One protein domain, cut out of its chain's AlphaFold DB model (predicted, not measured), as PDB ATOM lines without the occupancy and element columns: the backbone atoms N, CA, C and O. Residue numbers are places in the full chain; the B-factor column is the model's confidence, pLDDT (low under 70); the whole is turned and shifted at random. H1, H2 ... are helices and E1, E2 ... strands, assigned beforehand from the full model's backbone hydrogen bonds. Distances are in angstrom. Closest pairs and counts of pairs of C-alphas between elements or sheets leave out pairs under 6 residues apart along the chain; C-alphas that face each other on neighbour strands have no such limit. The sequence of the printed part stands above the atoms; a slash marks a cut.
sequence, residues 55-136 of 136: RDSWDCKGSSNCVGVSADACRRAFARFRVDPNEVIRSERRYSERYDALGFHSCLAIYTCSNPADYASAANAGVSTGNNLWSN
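This is residues 55 to 136 of the 136 residues of an uncharacterized protein of Orbilia oligospora (UniProt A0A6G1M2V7). A narrow three-stranded sheet makes a long ribbon, with helix H1 set slantwise over one face near the hairpin end of the ribbon, where E2 turns into E3, and helix H2 at the other end, beside the start of E1 and the end of E3. A long link without named elements, residues 80 to 92, runs back from H1 to the start of E2, and the short helix H3 near the end of the chain only grazes the sheet and is near H1. The 82 printed residues hold three named helices and three named strands, along the chain E1, H1, E2, E3, H2, H3; the sheet has the order E1, E3, E2, all antiparallel, and the class is mixed, helices and strands. The whole is compact, with a radius of gyration of the C-alphas of 13.5 A, yet elongated in outline, spanning 41 by 23 by 19 A.

Begin with the inner strand E3, residues 106 to 113, and find edge strand E1, residues 60 to 67, on one side of it and edge strand E2, residues 93 to 98, on the other. E1 and E3 are antiparallel at 167 degrees; look at N 63 and O 110, 2.8 A apart and within hydrogen-bond range, and at N 61 and O 112, 2.7 A. E2 and E3 form a hairpin, antiparallel at 174 degrees, with N 95 and O 109 within hydrogen-bond range at 2.9 A. Next look at H1, residues 71 to 79, which is on the sheet at a height of 8.5 A over it. It lies over E3, and on the local plane it runs slantwise to the strands, at 47 degrees to E3. The closest C-alphas of H1 and E3 are those of Cys 74 and Cys 107, 5.9 A apart. E1, H1 and E2 form a split strand-helix-strand unit, two strands that run the same way with E3 between them in the sheet, and its crossover is left-handed. H2, residues 116 to 124, is on the sheet too, with the C-alphas of Cys 113 and Tyr 119 the closest to E3, at 6.4 A; H1 and H2 are apart. H1, H2 and the sheet make two layers, helices on one face of a sheet. H3, residues 130 to 133, only grazes the sheet, and it is close to H1 but not clearly touching, with the C-alphas of Phe 78 and Leu 133 the closest at 7.3 A. Every O i to N i+4 pair is within hydrogen-bond range in H1 and 4 of 5 are in H2, while H3 is too short for such a pair.

Find C-alpha 60 at (41.975, 27.646, 40.550); from there E1 runs 23.2 A to C-alpha 67. E3 starts at C-alpha 106, at (30.186, 38.865, 57.074), and runs 22.9 A to C-alpha 113, while E2 covers 17.0 A from C-alpha 93 to C-alpha 98. H1 measures 12.3 A and H2 13.4 A from first to last C-alpha. H3, 5.6 A long, ends at C-alpha 133, at (44.789, 35.684, 46.249).

The two C-alphas farthest apart are those of Asp 56 and Leu 102, at 42.1 A. The printed part has no cut and ends at Asn 136, the chain's last residue. The link from H1 to E2 is long, with 13 residues; that from E2 to E3 is short, and those from E1 to H1, E3 to H2 and H2 to H3 are tight. The mean pLDDT of the printed part is 72.1, and 23 residues are under 70, among them residues 80 to 86 and 129 to 136.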
ATOM      1  N   ARG A  55      49.865  26.156  33.313       58.47
ATOM      2  CA  ARG A  55      49.393  27.317  34.075       58.47
ATOM      3  C   ARG A  55      48.058  27.838  33.561       58.47
ATOM      4  O   ARG A  55      47.196  28.157  34.371       58.47
ATOM      5  N   ASP A  56      47.878  27.846  32.248       58.44
ATOM      6  CA  ASP A  56      46.615  28.235  31.621       58.44
ATOM      7  C   ASP A  56      45.521  27.156  31.784       58.44
ATOM      8  O   ASP A  56      44.342  27.433  31.573       58.44
ATOM      9  N   SER A  57      45.890  25.938  32.208       63.91
ATOM     10  CA  SER A  57      44.958  24.829  32.457       63.91
ATOM     11  C   SER A  57      44.403  24.753  33.886       63.91
ATOM     12  O   SER A  57      43.381  24.100  34.095       63.91
ATOM     13  N   TRP A  58      45.041  25.391  34.876       72.38
ATOM     14  CA  TRP A  58      44.561  25.334  36.261       72.38
ATOM     15  C   TRP A  58      43.355  26.249  36.470       72.38
ATOM     16  O   TRP A  58      43.489  27.470  36.496       72.38
ATOM     17  N   ASP A  59      42.184  25.669  36.733       71.94
ATOM     18  CA  ASP A  59      40.967  26.431  37.044       71.94
ATOM     19  C   ASP A  59      40.848  26.733  38.551       71.94
ATOM     20  O   ASP A  59      39.824  26.470  39.190       71.94
ATOM     21  N   CYS A  60      41.930  27.236  39.149       71.75
ATOM     22  CA  CYS A  60      41.975  27.646  40.550       71.75
ATOM     23  C   CYS A  60      41.527  29.105  40.703       71.75
ATOM     24  O   CYS A  60      42.109  30.014  40.115       71.75
ATOM     25  N   LYS A  61      40.501  29.341  41.521       73.38
ATOM     26  CA  LYS A  61      39.845  30.637  41.711       73.38
ATOM     27  C   LYS A  61      39.833  31.035  43.182       73.38
ATOM     28  O   LYS A  61      39.447  30.256  44.057       73.38
ATOM     29  N   GLY A  62      40.208  32.283  43.442       71.56
ATOM     30  CA  GLY A  62      39.898  32.979  44.687       71.56
ATOM     31  C   GLY A  62      38.573  33.725  44.544       71.56
ATOM     32  O   GLY A  62      38.379  34.443  43.566       71.56
ATOM     33  N   SER A  63      37.653  33.573  45.492       64.75
ATOM     34  CA  SER A  63      36.416  34.355  45.534       64.75
ATOM     35  C   SER A  63      36.142  34.877  46.937       64.75
ATOM     36  O   SER A  63      36.597  34.307  47.929       64.75
ATOM     37  N   SER A  64      35.391  35.977  47.023       69.31
ATOM     38  CA  SER A  64      34.752  36.383  48.272       69.31
ATOM     39  C   SER A  64      33.280  36.672  48.068       69.31
ATOM     40  O   SER A  64      32.871  37.221  47.048       69.31
ATOM     41  N   ASN A  65      32.494  36.323  49.078       70.56
ATOM     42  CA  ASN A  65      31.145  36.812  49.259       70.56
ATOM     43  C   ASN A  65      31.136  37.723  50.489       70.56
ATOM     44  O   ASN A  65      31.419  37.278  51.600       70.56
ATOM     45  N   CYS A  66      30.860  39.002  50.267       74.12
ATOM     46  CA  CYS A  66      30.917  40.067  51.260       74.12
ATOM     47  C   CYS A  66      29.521  40.697  51.363       74.12
ATOM     48  O   CYS A  66      29.045  41.289  50.398       74.12
ATOM     49  N   VAL A  67      28.857  40.573  52.520       75.75
ATOM     50  CA  VAL A  67      27.500  41.102  52.749       75.75
ATOM     51  C   VAL A  67      27.540  42.169  53.833       75.75
ATOM     52  O   VAL A  67      27.914  41.880  54.968       75.75
ATOM     53  N   GLY A  68      27.162  43.401  53.480       71.06
ATOM     54  CA  GLY A  68      27.090  44.527  54.422       71.06
ATOM     55  C   GLY A  68      28.441  44.950  55.018       71.06
ATOM     56  O   GLY A  68      28.486  45.592  56.061       71.06
ATOM     57  N   VAL A  69      29.553  44.593  54.374       74.44
ATOM     58  CA  VAL A  69      30.920  44.886  54.840       74.44
ATOM     59  C   VAL A  69      31.611  45.884  53.916       74.44
ATOM     60  O   VAL A  69      31.352  45.912  52.714       74.44
ATOM     61  N   SER A  70      32.516  46.701  54.460       75.50
ATOM     62  CA  SER A  70      33.333  47.606  53.645       75.50
ATOM     63  C   SER A  70      34.391  46.845  52.835       75.50
ATOM     64  O   SER A  70      34.794  45.734  53.192       75.50
ATOM     65  N   ALA A  71      34.906  47.466  51.771       73.69
ATOM     66  CA  ALA A  71      36.012  46.906  50.990       73.69
ATOM     67  C   ALA A  71      37.248  46.603  51.863       73.69
ATOM     68  O   ALA A  71      37.907  45.587  51.671       73.69
ATOM     69  N   ASP A  72      37.528  47.433  52.876       74.75
ATOM     70  CA  ASP A  72      38.610  47.206  53.846       74.75
ATOM     71  C   ASP A  72      38.402  45.971  54.717       74.75
ATOM     72  O   ASP A  72      39.356  45.259  55.023       74.75
ATOM     73  N   ALA A  73      37.162  45.714  55.127       72.19
ATOM     74  CA  ALA A  73      36.805  44.513  55.863       72.19
ATOM     75  C   ALA A  73      37.022  43.269  54.990       72.19
ATOM     76  O   ALA A  73      37.785  42.389  55.376       72.19
ATOM     77  N   CYS A  74      36.482  43.269  53.770       72.12
ATOM     78  CA  CYS A  74      36.662  42.195  52.785       72.12
ATOM     79  C   CYS A  74      38.165  41.925  52.521       72.12
ATOM     80  O   CYS A  74      38.630  40.786  52.559       72.12
ATOM     81  N   ARG A  75      38.965  42.994  52.391       74.94
ATOM     82  CA  ARG A  75      40.433  42.941  52.336       74.94
ATOM     83  C   ARG A  75      41.049  42.267  53.578       74.94
ATOM     84  O   ARG A  75      41.887  41.384  53.457       74.94
ATOM     85  N   ARG A  76      40.632  42.590  54.801       73.50
ATOM     86  CA  ARG A  76      41.161  41.895  55.995       73.50
ATOM     87  C   ARG A  76      40.826  40.398  56.032       73.50
ATOM     88  O   ARG A  76      41.690  39.619  56.433       73.50
ATOM     89  N   ALA A  77      39.654  39.985  55.551       70.25
ATOM     90  CA  ALA A  77      39.327  38.560  55.444       70.25
ATOM     91  C   ALA A  77      40.232  37.833  54.444       70.25
ATOM     92  O   ALA A  77      40.737  36.753  54.747       70.25
ATOM     93  N   PHE A  78      40.516  38.430  53.285       69.50
ATOM     94  CA  PHE A  78      41.490  37.863  52.349       69.50
ATOM     95  C   PHE A  78      42.914  37.841  52.912       69.50
ATOM     96  O   PHE A  78      43.657  36.898  52.655       69.50
ATOM     97  N   ALA A  79      43.286  38.810  53.755       70.44
ATOM     98  CA  ALA A  79      44.584  38.805  54.424       70.44
ATOM     99  C   ALA A  79      44.777  37.594  55.356       70.44
ATOM    100  O   ALA A  79      45.909  37.270  55.695       70.44
ATOM    101  N   ARG A  80      43.714  36.875  55.738       68.44
ATOM    102  CA  ARG A  80      43.814  35.613  56.496       68.44
ATOM    103  C   ARG A  80      44.248  34.427  55.639       68.44
ATOM    104  O   ARG A  80      44.689  33.420  56.182       68.44
ATOM    105  N   PHE A  81      44.199  34.575  54.317       68.56
ATOM    106  CA  PHE A  81      44.871  33.690  53.371       68.56
ATOM    107  C   PHE A  81      46.329  34.090  53.125       68.56
ATOM    108  O   PHE A  81      46.976  33.455  52.294       68.56
ATOM    109  N   ARG A  82      46.883  35.073  53.860       63.41
ATOM    110  CA  ARG A  82      48.340  35.241  53.987       63.41
ATOM    111  C   ARG A  82      48.906  34.089  54.805       63.41
ATOM    112  O   ARG A  82      49.217  34.215  55.985       63.41
ATOM    113  N   VAL A  83      48.989  32.948  54.147       62.50
ATOM    114  CA  VAL A  83      49.984  31.938  54.461       62.50
ATOM    115  C   VAL A  83      51.374  32.510  54.204       62.50
ATOM    116  O   VAL A  83      51.515  33.494  53.469       62.50
ATOM    117  N   ASP A  84      52.387  31.925  54.844       63.75
ATOM    118  CA  ASP A  84      53.782  32.269  54.562       63.75
ATOM    119  C   ASP A  84      54.002  32.262  53.035       63.75
ATOM    120  O   ASP A  84      53.425  31.413  52.352       63.75
ATOM    121  N   PRO A  85      54.784  33.187  52.451       59.03
ATOM    122  CA  PRO A  85      55.058  33.171  51.012       59.03
ATOM    123  C   PRO A  85      55.631  31.832  50.513       59.03
ATOM    124  O   PRO A  85      55.523  31.540  49.323       59.03
ATOM    125  N   ASN A  86      56.192  31.010  51.407       65.75
ATOM    126  CA  ASN A  86      56.678  29.663  51.112       65.75
ATOM    127  C   ASN A  86      55.648  28.554  51.394       65.75
ATOM    128  O   ASN A  86      55.888  27.387  51.084       65.75
ATOM    129  N   GLU A  87      54.514  28.882  52.009       71.31
ATOM    130  CA  GLU A  87      53.449  27.939  52.307       71.31
ATOM    131  C   GLU A  87      52.468  27.868  51.131       71.31
ATOM    132  O   GLU A  87      51.961  28.860  50.600       71.31
ATOM    133  N   VAL A  88      52.217  26.633  50.712       75.75
ATOM    134  CA  VAL A  88      51.523  26.336  49.468       75.75
ATOM    135  C   VAL A  88      50.145  25.765  49.763       75.75
ATOM    136  O   VAL A  88      49.997  24.824  50.549       75.75
ATOM    137  N   ILE A  89      49.118  26.304  49.108       77.62
ATOM    138  CA  ILE A  89      47.741  25.861  49.296       77.62
ATOM    139  C   ILE A  89      47.508  24.603  48.448       77.62
ATOM    140  O   ILE A  89      47.378  24.667  47.226       77.62
ATOM    141  N   ARG A  90      47.477  23.445  49.119       80.06
ATOM    142  CA  ARG A  90      47.316  22.102  48.520       80.06
ATOM    143  C   ARG A  90      45.888  21.553  48.579       80.06
ATOM    144  O   ARG A  90      45.645  20.431  48.146       80.06
ATOM    145  N   SER A  91      44.956  22.320  49.124       81.81
ATOM    146  CA  SER A  91      43.553  21.941  49.263       81.81
ATOM    147  C   SER A  91      42.677  23.182  49.268       81.81
ATOM    148  O   SER A  91      43.172  24.299  49.431       81.81
ATOM    149  N   GLU A  92      41.368  22.985  49.159       83.69
ATOM    150  CA  GLU A  92      40.416  24.068  49.359       83.69
ATOM    151  C   GLU A  92      40.651  24.734  50.721       83.69
ATOM    152  O   GLU A  92      40.861  24.057  51.734       83.69
ATOM    153  N   ARG A  93      40.624  26.067  50.748       81.00
ATOM    154  CA  ARG A  93      40.629  26.834  51.995       81.00
ATOM    155  C   ARG A  93      39.457  27.795  51.998       81.00
ATOM    156  O   ARG A  93      39.212  28.498  51.020       81.00
ATOM    157  N   ARG A  94      38.760  27.842  53.130       80.88
ATOM    158  CA  ARG A  94      37.641  28.750  53.382       80.88
ATOM    159  C   ARG A  94      37.900  29.509  54.666       80.88
ATOM    160  O   ARG A  94      38.361  28.928  55.647       80.88
ATOM    161  N   TYR A  95      37.561  30.787  54.668       77.00
ATOM    162  CA  TYR A  95      37.624  31.614  55.858       77.00
ATOM    163  C   TYR A  95      36.404  32.514  55.906       77.00
ATOM    164  O   TYR A  95      36.073  33.169  54.920       77.00
ATOM    165  N   SER A  96      35.738  32.531  57.057       76.75
ATOM    166  CA  SER A  96      34.597  33.400  57.299       76.75
ATOM    167  C   SER A  96      34.910  34.337  58.457       76.75
ATOM    168  O   SER A  96      35.277  33.886  59.541       76.75
ATOM    169  N   GLU A  97      34.752  35.635  58.221       75.25
ATOM    170  CA  GLU A  97      34.875  36.681  59.230       75.25
ATOM    171  C   GLU A  97      33.526  37.369  59.419       75.25
ATOM    172  O   GLU A  97      32.844  37.706  58.449       75.25
ATOM    173  N   ARG A  98      33.143  37.575  60.680       78.62
ATOM    174  CA  ARG A  98      31.995  38.400  61.063       78.62
ATOM    175  C   ARG A  98      32.519  39.749  61.543       78.62
ATOM    176  O   ARG A  98      33.472  39.786  62.317       78.62
ATOM    177  N   TYR A  99      31.907  40.834  61.086       73.06
ATOM    178  CA  TYR A  99      32.367  42.205  61.345       73.06
ATOM    179  C   TYR A  99      31.518  42.954  62.364       73.06
ATOM    180  O   TYR A  99      31.877  44.056  62.768       73.06
ATOM    181  N   ASP A 100      30.411  42.366  62.794       75.06
ATOM    182  CA  ASP A 100      29.545  42.900  63.826       75.06
ATOM    183  C   ASP A 100      29.243  41.838  64.892       75.06
ATOM    184  O   ASP A 100      29.287  40.631  64.649       75.06
ATOM    185  N   ALA A 101      28.931  42.298  66.105       70.75
ATOM    186  CA  ALA A 101      28.632  41.422  67.241       70.75
ATOM    187  C   ALA A 101      27.348  40.592  67.037       70.75
ATOM    188  O   ALA A 101      27.163  39.569  67.691       70.75
ATOM    189  N   LEU A 102      26.475  41.035  66.127       76.12
ATOM    190  CA  LEU A 102      25.201  40.398  65.800       76.12
ATOM    191  C   LEU A 102      25.303  39.450  64.589       76.12
ATOM    192  O   LEU A 102      24.410  38.631  64.386       76.12
ATOM    193  N   GLY A 103      26.396  39.506  63.822       67.62
ATOM    194  CA  GLY A 103      26.659  38.631  62.681       67.62
ATOM    195  C   GLY A 103      25.930  38.994  61.383       67.62
ATOM    196  O   GLY A 103      25.903  38.158  60.480       67.62
ATOM    197  N   PHE A 104      25.346  40.191  61.260       68.88
ATOM    198  CA  PHE A 104      24.705  40.648  60.021       68.88
ATOM    199  C   PHE A 104      25.712  40.985  58.925       68.88
ATOM    200  O   PHE A 104      25.382  40.908  57.741       68.88
ATOM    201  N   HIS A 105      26.938  41.342  59.301       75.56
ATOM    202  CA  HIS A 105      27.985  41.708  58.364       75.56
ATOM    203  C   HIS A 105      29.052  40.621  58.348       75.56
ATOM    204  O   HIS A 105      29.734  40.383  59.346       75.56
ATOM    205  N   SER A 106      29.212  39.949  57.208       78.69
ATOM    206  CA  SER A 106      30.186  38.865  57.074       78.69
ATOM    207  C   SER A 106      30.895  38.860  55.725       78.69
ATOM    208  O   SER A 106      30.369  39.327  54.713       78.69
ATOM    209  N   CYS A 107      32.116  38.333  55.730       78.69
ATOM    210  CA  CYS A 107      32.891  38.009  54.542       78.69
ATOM    211  C   CYS A 107      33.218  36.523  54.588       78.69
ATOM    212  O   CYS A 107      33.742  36.031  55.585       78.69
ATOM    213  N   LEU A 108      32.925  35.821  53.502       79.94
ATOM    214  CA  LEU A 108      33.424  34.488  53.225       79.94
ATOM    215  C   LEU A 108      34.414  34.602  52.078       79.94
ATOM    216  O   LEU A 108      34.010  34.952  50.978       79.94
ATOM    217  N   ALA A 109      35.677  34.284  52.316       78.19
ATOM    218  CA  ALA A 109      36.674  34.143  51.267       78.19
ATOM    219  C   ALA A 109      37.007  32.657  51.067       78.19
ATOM    220  O   ALA A 109      36.995  31.863  52.015       78.19
ATOM    221  N   ILE A 110      37.218  32.267  49.812       78.44
ATOM    222  CA  ILE A 110      37.405  30.882  49.382       78.44
ATOM    223  C   ILE A 110      38.506  30.843  48.331       78.44
ATOM    224  O   ILE A 110      38.503  31.638  47.396       78.44
ATOM    225  N   TYR A 111      39.404  29.873  48.453       79.44
ATOM    226  CA  TYR A 111      40.253  29.428  47.357       79.44
ATOM    227  C   TYR A 111      39.845  28.019  46.963       79.44
ATOM    228  O   TYR A 111      39.903  27.113  47.800       79.44
ATOM    229  N   THR A 112      39.427  27.851  45.710       84.00
ATOM    230  CA  THR A 112      38.990  26.558  45.197       84.00
ATOM    231  C   THR A 112      39.469  26.314  43.772       84.00
ATOM    232  O   THR A 112      39.487  27.232  42.959       84.00
ATOM    233  N   CYS A 113      39.853  25.082  43.463       83.25
ATOM    234  CA  CYS A 113      40.106  24.603  42.109       83.25
ATOM    235  C   CYS A 113      39.008  23.611  41.726       83.25
ATOM    236  O   CYS A 113      38.633  22.763  42.541       83.25
ATOM    237  N   SER A 114      38.521  23.694  40.486       81.44
ATOM    238  CA  SER A 114      37.455  22.817  39.975       81.44
ATOM    239  C   SER A 114      37.841  21.330  39.992       81.44
ATOM    240  O   SER A 114      36.987  20.474  40.219       81.44
ATOM    241  N   ASN A 115      39.130  21.012  39.808       81.88
ATOM    242  CA  ASN A 115      39.672  19.660  39.934       81.88
ATOM    243  C   ASN A 115      40.589  19.546  41.173       81.88
ATOM    244  O   ASN A 115      41.542  20.318  41.305       81.88
ATOM    245  N   PRO A 116      40.385  18.556  42.066       80.44
ATOM    246  CA  PRO A 116      41.272  18.302  43.202       80.44
ATOM    247  C   PRO A 116      42.759  18.113  42.837       80.44
ATOM    248  O   PRO A 116      43.637  18.489  43.615       80.44
ATOM    249  N   ALA A 117      43.065  17.561  41.658       79.12
ATOM    250  CA  ALA A 117      44.446  17.367  41.200       79.12
ATOM    251  C   ALA A 117      45.167  18.690  40.868       79.12
ATOM    252  O   ALA A 117      46.402  18.768  40.922       79.12
ATOM    253  N   ASP A 118      44.409  19.748  40.577       82.19
ATOM    254  CA  ASP A 118      44.963  21.062  40.257       82.19
ATOM    255  C   ASP A 118      45.578  21.709  41.492       82.19
ATOM    256  O   ASP A 118      46.617  22.344  41.377       82.19
ATOM    257  N   TYR A 119      45.045  21.455  42.694       80.12
ATOM    258  CA  TYR A 119      45.664  21.960  43.922       80.12
ATOM    259  C   TYR A 119      47.083  21.432  44.101       80.12
ATOM    260  O   TYR A 119      47.992  22.199  44.397       80.12
ATOM    261  N   ALA A 120      47.289  20.124  43.920       79.75
ATOM    262  CA  ALA A 120      48.603  19.513  44.081       79.75
ATOM    263  C   ALA A 120      49.568  19.949  42.970       79.75
ATOM    264  O   ALA A 120      50.743  20.202  43.233       79.75
ATOM    265  N   SER A 121      49.087  20.059  41.731       78.88
ATOM    266  CA  SER A 121      49.939  20.436  40.602       78.88
ATOM    267  C   SER A 121      50.265  21.935  40.560       78.88
ATOM    268  O   SER A 121      51.429  22.268  40.337       78.88
ATOM    269  N   ALA A 122      49.313  22.819  40.869       76.44
ATOM    270  CA  ALA A 122      49.552  24.250  41.068       76.44
ATOM    271  C   ALA A 122      50.460  24.502  42.280       76.44
ATOM    272  O   ALA A 122      51.318  25.388  42.243       76.44
ATOM    273  N   ALA A 123      50.330  23.677  43.325       78.81
ATOM    274  CA  ALA A 123      51.212  23.723  44.480       78.81
ATOM    275  C   ALA A 123      52.656  23.360  44.131       78.81
ATOM    276  O   ALA A 123      53.587  24.076  44.487       78.81
ATOM    277  N   ASN A 124      52.850  22.258  43.407       77.00
ATOM    278  CA  ASN A 124      54.180  21.818  42.988       77.00
ATOM    279  C   ASN A 124      54.842  22.801  42.007       77.00
ATOM    280  O   ASN A 124      56.063  22.854  41.943       77.00
ATOM    281  N   ALA A 125      54.051  23.592  41.279       75.38
ATOM    282  CA  ALA A 125      54.544  24.660  40.417       75.38
ATOM    283  C   ALA A 125      54.786  25.997  41.150       75.38
ATOM    284  O   ALA A 125      55.215  26.961  40.521       75.38
ATOM    285  N   GLY A 126      54.491  26.086  42.453       71.31
ATOM    286  CA  GLY A 126      54.651  27.316  43.238       71.31
ATOM    287  C   GLY A 126      53.641  28.419  42.899       71.31
ATOM    288  O   GLY A 126      53.854  29.577  43.250       71.31
ATOM    289  N   VAL A 127      52.541  28.080  42.219       70.50
ATOM    290  CA  VAL A 127      51.536  29.049  41.751       70.50
ATOM    291  C   VAL A 127      50.357  29.163  42.723       70.50
ATOM    292  O   VAL A 127      49.711  30.203  42.776       70.50
ATOM    293  N   SER A 128      50.086  28.166  43.570       70.50
ATOM    294  CA  SER A 128      49.023  28.256  44.590       70.50
ATOM    295  C   SER A 128      49.504  28.847  45.926       70.50
ATOM    296  O   SER A 128      49.316  28.265  46.995       70.50
ATOM    297  N   THR A 129      50.148  30.015  45.882       68.62
ATOM    298  CA  THR A 129      50.578  30.734  47.094       68.62
ATOM    299  C   THR A 129      49.493  31.695  47.581       68.62
ATOM    300  O   THR A 129      48.699  32.215  46.794       68.62
ATOM    301  N   GLY A 130      49.472  31.980  48.886       62.53
ATOM    302  CA  GLY A 130      48.523  32.937  49.474       62.53
ATOM    303  C   GLY A 130      48.601  34.352  48.883       62.53
ATOM    304  O   GLY A 130      47.606  35.073  48.882       62.53
ATOM    305  N   ASN A 131      49.751  34.740  48.316       62.50
ATOM    306  CA  ASN A 131      49.956  36.050  47.689       62.50
ATOM    307  C   ASN A 131      49.133  36.246  46.408       62.50
ATOM    308  O   ASN A 131      48.664  37.355  46.154       62.50
ATOM    309  N   ASN A 132      48.900  35.182  45.636       59.81
ATOM    310  CA  ASN A 132      48.137  35.262  44.386       59.81
ATOM    311  C   ASN A 132      46.641  35.525  44.616       59.81
ATOM    312  O   ASN A 132      45.933  35.933  43.701       59.81
ATOM    313  N   LEU A 133      46.158  35.348  45.849       57.91
ATOM    314  CA  LEU A 133      44.789  35.684  46.249       57.91
ATOM    315  C   LEU A 133      44.624  37.154  46.647       57.91
ATOM    316  O   LEU A 133      43.502  37.610  46.846       57.91
ATOM    317  N   TRP A 134      45.732  37.883  46.788       51.50
ATOM    318  CA  TRP A 134      45.772  39.263  47.269       51.50
ATOM    319  C   TRP A 134      46.154  40.278  46.185       51.50
ATOM    320  O   TRP A 134      45.999  41.477  46.397       51.50
ATOM    321  N   SER A 135      46.681  39.834  45.041       45.12
ATOM    322  CA  SER A 135      47.192  40.743  44.013       45.12
ATOM    323  C   SER A 135      46.066  41.403  43.205       45.12
ATOM    324  O   SER A 135      45.639  40.880  42.176       45.12
ATOM    325  N   ASN A 136      45.597  42.551  43.703       36.78
ATOM    326  CA  ASN A 136      45.308  43.785  42.954       36.78
ATOM    327  C   ASN A 136      45.233  44.972  43.924       36.78
ATOM    328  O   ASN A 136      44.334  44.980  44.796       36.78
TER     329      ASN A 136